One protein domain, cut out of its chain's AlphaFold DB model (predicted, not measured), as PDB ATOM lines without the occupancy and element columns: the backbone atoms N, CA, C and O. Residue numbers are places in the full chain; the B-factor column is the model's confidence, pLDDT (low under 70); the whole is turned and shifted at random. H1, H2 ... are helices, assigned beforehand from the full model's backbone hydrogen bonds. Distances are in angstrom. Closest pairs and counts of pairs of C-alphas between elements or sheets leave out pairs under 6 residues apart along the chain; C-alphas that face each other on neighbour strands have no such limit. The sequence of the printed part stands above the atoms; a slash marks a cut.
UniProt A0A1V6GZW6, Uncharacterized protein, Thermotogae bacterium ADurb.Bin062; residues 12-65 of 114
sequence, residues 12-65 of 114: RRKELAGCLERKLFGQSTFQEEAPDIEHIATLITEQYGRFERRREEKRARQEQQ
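Overview. This is residues 12 to 65 of the 114 residues of an uncharacterized protein of Thermotogae bacterium ADurb.Bin062 (UniProt A0A1V6GZW6). What is the shape? A short helix, H1, packs slantwise on the first part of a long helix, H2, making a small compact body from which residues 46 to 65 stick out as an arm that gives the length. What is it made of? The printed part has 54 residues with two named helices, H1 then H2, and no named strand: all helix. It is only just loose, close to extended, with a radius of gyration of the C-alphas of 14.9 A and spans of 49 by 18 by 15 A.

Arrangement. How does H1, residues 12 to 24, meet H2, residues 35 to 63? They touch, H1 with residues 15 to 20 alone and H2 with residues 37 to 45 alone; the closest C-alphas, of Leu 20 and Ala 41, are 5.7 A apart. How are they tilted? They run the same way at a steep tilt of 52 degrees. Are their backbones well formed? In H1 and H2 every O i to N i+4 pair is within hydrogen-bond range.

Along the chain. Where does H1 begin? C-alpha 12 is at (44.343, 22.394, 8.648), and H1 measures 18.5 A. Where does H2 end? It measures 41.9 A, to C-alpha 63 at (29.004, 3.008, -25.450).

Size, cuts and confidence. How large is it? The two C-alphas farthest apart, of Glu 33 and Gln 65, are 48.7 A apart. Is anything cut or uncertain? The printed part has no cut, and the link from H1 to H2 is short; pLDDT is under 70 at residues 28 to 33 and 64 to 65.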
ATOM      1  N   ARG A  12      44.041  21.878   9.992       80.62
ATOM      2  CA  ARG A  12      44.343  22.394   8.648       80.62
ATOM      3  C   ARG A  12      43.438  21.839   7.549       80.62
ATOM      4  O   ARG A  12      43.504  22.262   6.399       80.62
ATOM      5  N   ARG A  13      42.532  20.911   7.881       82.50
ATOM      6  CA  ARG A  13      41.545  20.385   6.915       82.50
ATOM      7  C   ARG A  13      40.573  21.456   6.438       82.50
ATOM      8  O   ARG A  13      40.131  21.387   5.298       82.50
ATOM      9  N   LYS A  14      40.248  22.429   7.295       83.00
ATOM     10  CA  LYS A  14      39.385  23.560   6.929       83.00
ATOM     11  C   LYS A  14      40.057  24.458   5.888       83.00
ATOM     12  O   LYS A  14      39.411  24.844   4.923       83.00
ATOM     13  N   GLU A  15      41.355  24.714   6.047       83.19
ATOM     14  CA  GLU A  15      42.168  25.464   5.078       83.19
ATOM     15  C   GLU A  15      42.225  24.739   3.728       83.19
ATOM     16  O   GLU A  15      41.983  25.343   2.683       83.19
ATOM     17  N   LEU A  16      42.463  23.422   3.750       84.31
ATOM     18  CA  LEU A  16      42.470  22.600   2.541       84.31
ATOM     19  C   LEU A  16      41.106  22.580   1.843       84.31
ATOM     20  O   LEU A  16      41.052  22.712   0.623       84.31
ATOM     21  N   ALA A  17      40.012  22.439   2.596       84.38
ATOM     22  CA  ALA A  17      38.659  22.464   2.043       84.38
ATOM     23  C   ALA A  17      38.367  23.801   1.348       84.38
ATOM     24  O   ALA A  17      37.961  23.803   0.189       84.38
ATOM     25  N   GLY A  18      38.679  24.924   2.002       84.62
ATOM     26  CA  GLY A  18      38.520  26.249   1.400       84.62
ATOM     27  C   GLY A  18      39.387  26.443   0.151       84.62
ATOM     28  O   GLY A  18      38.932  27.018  -0.835       84.62
ATOM     29  N   CYS A  19      40.618  25.923   0.145       84.06
ATOM     30  CA  CYS A  19      41.488  25.959  -1.034       84.06
ATOM     31  C   CYS A  19      40.919  25.127  -2.200       84.06
ATOM     32  O   CYS A  19      40.908  25.589  -3.342       84.06
ATOM     33  N   LEU A  20      40.402  23.927  -1.920       84.44
ATOM     34  CA  LEU A  20      39.778  23.059  -2.922       84.44
ATOM     35  C   LEU A  20      38.502  23.674  -3.499       84.44
ATOM     36  O   LEU A  20      38.331  23.657  -4.713       84.44
ATOM     37  N   GLU A  21      37.638  24.248  -2.661       85.50
ATOM     38  CA  GLU A  21      36.432  24.949  -3.113       85.50
ATOM     39  C   GLU A  21      36.796  26.096  -4.054       85.50
ATOM     40  O   GLU A  21      36.303  26.142  -5.179       85.50
ATOM     41  N   ARG A  22      37.740  26.962  -3.664       83.19
ATOM     42  CA  ARG A  22      38.212  28.050  -4.536       83.19
ATOM     43  C   ARG A  22      38.722  27.533  -5.880       83.19
ATOM     44  O   ARG A  22      38.316  28.059  -6.915       83.19
ATOM     45  N   LYS A  23      39.545  26.478  -5.882       81.94
ATOM     46  CA  LYS A  23      40.062  25.870  -7.121       81.94
ATOM     47  C   LYS A  23      38.948  25.260  -7.981       81.94
ATOM     48  O   LYS A  23      38.980  25.427  -9.196       81.94
ATOM     49  N   LEU A  24      37.944  24.617  -7.381       80.44
ATOM     50  CA  LEU A  24      36.779  24.080  -8.100       80.44
ATOM     51  C   LEU A  24      35.909  25.185  -8.721       80.44
ATOM     52  O   LEU A  24      35.379  24.995  -9.812       80.44
ATOM     53  N   PHE A  25      35.802  26.343  -8.067       82.88
ATOM     54  CA  PHE A  25      35.080  27.516  -8.576       82.88
ATOM     55  C   PHE A  25      35.939  28.443  -9.460       82.88
ATOM     56  O   PHE A  25      35.465  29.499  -9.872       82.88
ATOM     57  N   GLY A  26      37.189  28.073  -9.765       76.69
ATOM     58  CA  GLY A  26      38.081  28.851 -10.634       76.69
ATOM     59  C   GLY A  26      38.617  30.147 -10.015       76.69
ATOM     60  O   GLY A  26      39.120  31.012 -10.732       76.69
ATOM     61  N   GLN A  27      38.521  30.302  -8.695       75.31
ATOM     62  CA  GLN A  27      39.054  31.457  -7.982       75.31
ATOM     63  C   GLN A  27      40.547  31.253  -7.706       75.31
ATOM     64  O   GLN A  27      40.939  30.316  -7.008       75.31
ATOM     65  N   SER A  28      41.383  32.143  -8.238       63.59
ATOM     66  CA  SER A  28      42.812  32.214  -7.921       63.59
ATOM     67  C   SER A  28      43.046  33.276  -6.849       63.59
ATOM     68  O   SER A  28      42.686  34.441  -7.009       63.59
ATOM     69  N   THR A  29      43.622  32.870  -5.720       62.91
ATOM     70  CA  THR A  29      44.109  33.800  -4.698       62.91
ATOM     71  C   THR A  29      45.491  34.300  -5.103       62.91
ATOM     72  O   THR A  29      46.373  33.502  -5.387       62.91
ATOM     73  N   PHE A  30      45.683  35.622  -5.127       58.06
ATOM     74  CA  PHE A  30      46.972  36.261  -5.442       58.06
ATOM     75  C   PHE A  30      47.997  36.180  -4.290       58.06
ATOM     76  O   PHE A  30      49.162  36.513  -4.483       58.06
ATOM     77  N   GLN A  31      47.567  35.759  -3.096       58.09
ATOM     78  CA  GLN A  31      48.413  35.543  -1.923       58.09
ATOM     79  C   GLN A  31      48.409  34.061  -1.547       58.09
ATOM     80  O   GLN A  31      47.376  33.509  -1.164       58.09
ATOM     81  N   GLU A  32      49.579  33.430  -1.637       59.84
ATOM     82  CA  GLU A  32      49.830  32.075  -1.145       59.84
ATOM     83  C   GLU A  32      49.966  32.121   0.388       59.84
ATOM     84  O   GLU A  32      51.064  32.128   0.938       59.84
ATOM     85  N   GLU A  33      48.843  32.209   1.110       62.66
ATOM     86  CA  GLU A  33      48.841  32.227   2.587       62.66
ATOM     87  C   GLU A  33      49.358  30.906   3.193       62.66
ATOM     88  O   GLU A  33      49.832  30.880   4.328       62.66
ATOM     89  N   ALA A  34      49.290  29.806   2.433       71.94
ATOM     90  CA  ALA A  34      49.762  28.481   2.830       71.94
ATOM     91  C   ALA A  34      50.202  27.663   1.592       71.94
ATOM     92  O   ALA A  34      49.393  26.911   1.030       71.94
ATOM     93  N   PRO A  35      51.468  27.787   1.143       77.75
ATOM     94  CA  PRO A  35      51.948  27.169  -0.102       77.75
ATOM     95  C   PRO A  35      51.913  25.633  -0.066       77.75
ATOM     96  O   PRO A  35      51.753  24.970  -1.090       77.75
ATOM     97  N   ASP A  36      52.007  25.041   1.121       81.19
ATOM     98  CA  ASP A  36      51.916  23.599   1.329       81.19
ATOM     99  C   ASP A  36      50.486  23.061   1.143       81.19
ATOM    100  O   ASP A  36      50.291  22.022   0.508       81.19
ATOM    101  N   ILE A  37      49.470  23.783   1.625       82.44
ATOM    102  CA  ILE A  37      48.053  23.450   1.403       82.44
ATOM    103  C   ILE A  37      47.685  23.618  -0.065       82.44
ATOM    104  O   ILE A  37      46.974  22.781  -0.622       82.44
ATOM    105  N   GLU A  38      48.191  24.668  -0.703       82.62
ATOM    106  CA  GLU A  38      47.960  24.917  -2.118       82.62
ATOM    107  C   GLU A  38      48.578  23.829  -3.006       82.62
ATOM    108  O   GLU A  38      47.927  23.340  -3.939       82.62
ATOM    109  N   HIS A  39      49.790  23.379  -2.678       83.31
ATOM    110  CA  HIS A  39      50.424  22.251  -3.351       83.31
ATOM    111  C   HIS A  39      49.600  20.962  -3.204       83.31
ATOM    112  O   HIS A  39      49.313  20.289  -4.197       83.31
ATOM    113  N   ILE A  40      49.140  20.645  -1.987       83.56
ATOM    114  CA  ILE A  40      48.292  19.470  -1.729       83.56
ATOM    115  C   ILE A  40      46.965  19.570  -2.494       83.56
ATOM    116  O   ILE A  40      46.552  18.606  -3.139       83.56
ATOM    117  N   ALA A  41      46.304  20.729  -2.473       84.56
ATOM    118  CA  ALA A  41      45.052  20.952  -3.193       84.56
ATOM    119  C   ALA A  41      45.220  20.773  -4.710       84.56
ATOM    120  O   ALA A  41      44.348  20.195  -5.365       84.56
ATOM    121  N   THR A  42      46.355  21.217  -5.255       84.25
ATOM    122  CA  THR A  42      46.710  21.069  -6.675       84.25
ATOM    123  C   THR A  42      46.915  19.597  -7.039       84.25
ATOM    124  O   THR A  42      46.310  19.104  -7.988       84.25
ATOM    125  N   LEU A  43      47.660  18.841  -6.226       85.31
ATOM    126  CA  LEU A  43      47.831  17.397  -6.425       85.31
ATOM    127  C   LEU A  43      46.494  16.640  -6.387       85.31
ATOM    128  O   LEU A  43      46.259  15.754  -7.210       85.31
ATOM    129  N   ILE A  44      45.602  16.993  -5.456       85.81
ATOM    130  CA  ILE A  44      44.270  16.380  -5.342       85.81
ATOM    131  C   ILE A  44      43.428  16.665  -6.590       85.81
ATOM    132  O   ILE A  44      42.831  15.742  -7.151       85.81
ATOM    133  N   THR A  45      43.390  17.918  -7.048       84.44
ATOM    134  CA  THR A  45      42.611  18.304  -8.237       84.44
ATOM    135  C   THR A  45      43.155  17.657  -9.511       84.44
ATOM    136  O   THR A  45      42.373  17.151 -10.318       84.44
ATOM    137  N   GLU A  46      44.476  17.555  -9.667       86.25
ATOM    138  CA  GLU A  46      45.086  16.833 -10.788       86.25
ATOM    139  C   GLU A  46      44.738  15.341 -10.794       86.25
ATOM    140  O   GLU A  46      44.395  14.778 -11.840       86.25
ATOM    141  N   GLN A  47      44.819  14.680  -9.637       85.06
ATOM    142  CA  GLN A  47      44.476  13.263  -9.525       85.06
ATOM    143  C   GLN A  47      42.998  13.015  -9.820       85.06
ATOM    144  O   GLN A  47      42.671  12.070 -10.544       85.06
ATOM    145  N   TYR A  48      42.119  13.883  -9.318       85.12
ATOM    146  CA  TYR A  48      40.693  13.836  -9.620       85.12
ATOM    147  C   TYR A  48      40.431  13.988 -11.128       85.12
ATOM    148  O   TYR A  48      39.725  13.171 -11.717       85.12
ATOM    149  N   GLY A  49      41.093  14.939 -11.795       84.94
ATOM    150  CA  GLY A  49      40.978  15.122 -13.245       84.94
ATOM    151  C   GLY A  49      41.497  13.938 -14.074       84.94
ATOM    152  O   GLY A  49      40.989  13.667 -15.162       84.94
ATOM    153  N   ARG A  50      42.500  13.195 -13.585       85.81
ATOM    154  CA  ARG A  50      42.941  11.933 -14.217       85.81
ATOM    155  C   ARG A  50      41.930  10.807 -14.006       85.81
ATOM    156  O   ARG A  50      41.756   9.973 -14.894       85.81
ATOM    157  N   PHE A  51      41.296  10.758 -12.838       84.56
ATOM    158  CA  PHE A  51      40.266   9.770 -12.532       84.56
ATOM    159  C   PHE A  51      39.028   9.952 -13.415       84.56
ATOM    160  O   PHE A  51      38.591   8.981 -14.035       84.56
ATOM    161  N   GLU A  52      38.510  11.176 -13.528       87.06
ATOM    162  CA  GLU A  52      37.331  11.454 -14.355       87.06
ATOM    163  C   GLU A  52      37.601  11.156 -15.836       87.06
ATOM    164  O   GLU A  52      36.817  10.438 -16.447       87.06
ATOM    165  N   ARG A  53      38.773  11.521 -16.375       86.44
ATOM    166  CA  ARG A  53      39.170  11.124 -17.742       86.44
ATOM    167  C   ARG A  53      39.145   9.611 -17.960       86.44
ATOM    168  O   ARG A  53      38.554   9.134 -18.920       86.44
ATOM    169  N   ARG A  54      39.724   8.824 -17.045       84.62
ATOM    170  CA  ARG A  54      39.677   7.350 -17.138       84.62
ATOM    171  C   ARG A  54      38.252   6.806 -17.062       84.62
ATOM    172  O   ARG A  54      37.945   5.772 -17.657       84.62
ATOM    173  N   ARG A  55      37.389   7.457 -16.285       87.25
ATOM    174  CA  ARG A  55      35.983   7.079 -16.142       87.25
ATOM    175  C   ARG A  55      35.198   7.380 -17.418       87.25
ATOM    176  O   ARG A  55      34.420   6.528 -17.842       87.25
ATOM    177  N   GLU A  56      35.429   8.534 -18.030       86.75
ATOM    178  CA  GLU A  56      34.866   8.918 -19.326       86.75
ATOM    179  C   GLU A  56      35.350   7.992 -20.440       86.75
ATOM    180  O   GLU A  56      34.526   7.450 -21.165       86.75
ATOM    181  N   GLU A  57      36.649   7.690 -20.510       84.50
ATOM    182  CA  GLU A  57      37.196   6.707 -21.455       84.50
ATOM    183  C   GLU A  57      36.537   5.333 -21.294       84.50
ATOM    184  O   GLU A  57      36.224   4.663 -22.278       84.50
ATOM    185  N   LYS A  58      36.297   4.894 -20.052       82.44
ATOM    186  CA  LYS A  58      35.601   3.630 -19.790       82.44
ATOM    187  C   LYS A  58      34.141   3.677 -20.244       82.44
ATOM    188  O   LYS A  58      33.671   2.685 -20.792       82.44
ATOM    189  N   ARG A  59      33.440   4.794 -20.026       82.50
ATOM    190  CA  ARG A  59      32.064   4.993 -20.509       82.50
ATOM    191  C   ARG A  59      32.006   5.010 -22.032       82.50
ATOM    192  O   ARG A  59      31.254   4.231 -22.594       82.50
ATOM    193  N   ALA A  60      32.878   5.772 -22.685       80.69
ATOM    194  CA  ALA A  60      32.981   5.813 -24.140       80.69
ATOM    195  C   ALA A  60      33.273   4.424 -24.728       80.69
ATOM    196  O   ALA A  60      32.658   4.026 -25.710       80.69
ATOM    197  N   ARG A  61      34.149   3.633 -24.089       75.00
ATOM    198  CA  ARG A  61      34.377   2.231 -24.479       75.00
ATOM    199  C   ARG A  61      33.141   1.352 -24.309       75.00
ATOM    200  O   ARG A  61      32.955   0.455 -25.114       75.00
ATOM    201  N   GLN A  62      32.333   1.558 -23.271       75.62
ATOM    202  CA  GLN A  62      31.088   0.807 -23.071       75.62
ATOM    203  C   GLN A  62      30.006   1.212 -24.078       75.62
ATOM    204  O   GLN A  62      29.275   0.355 -24.551       75.62
ATOM    205  N   GLU A  63      29.931   2.492 -24.436       74.06
ATOM    206  CA  GLU A  63      29.004   3.008 -25.450       74.06
ATOM    207  C   GLU A  63      29.397   2.569 -26.869       74.06
ATOM    208  O   GLU A  63      28.529   2.313 -27.696       74.06
ATOM    209  N   GLN A  64      30.698   2.440 -27.143       67.81
ATOM    210  CA  GLN A  64      31.239   1.942 -28.415       67.81
ATOM    211  C   GLN A  64      31.365   0.414 -28.470       67.81
ATOM    212  O   GLN A  64      31.747  -0.133 -29.505       67.81
ATOM    213  N   GLN A  65      31.076  -0.293 -27.373       60.34
ATOM    214  CA  GLN A  65      30.969  -1.745 -27.410       60.34
ATOM    215  C   GLN A  65      29.671  -2.105 -28.126       60.34
ATOM    216  O   GLN A  65      28.589  -2.086 -27.545       60.34
TER     217      GLN A  65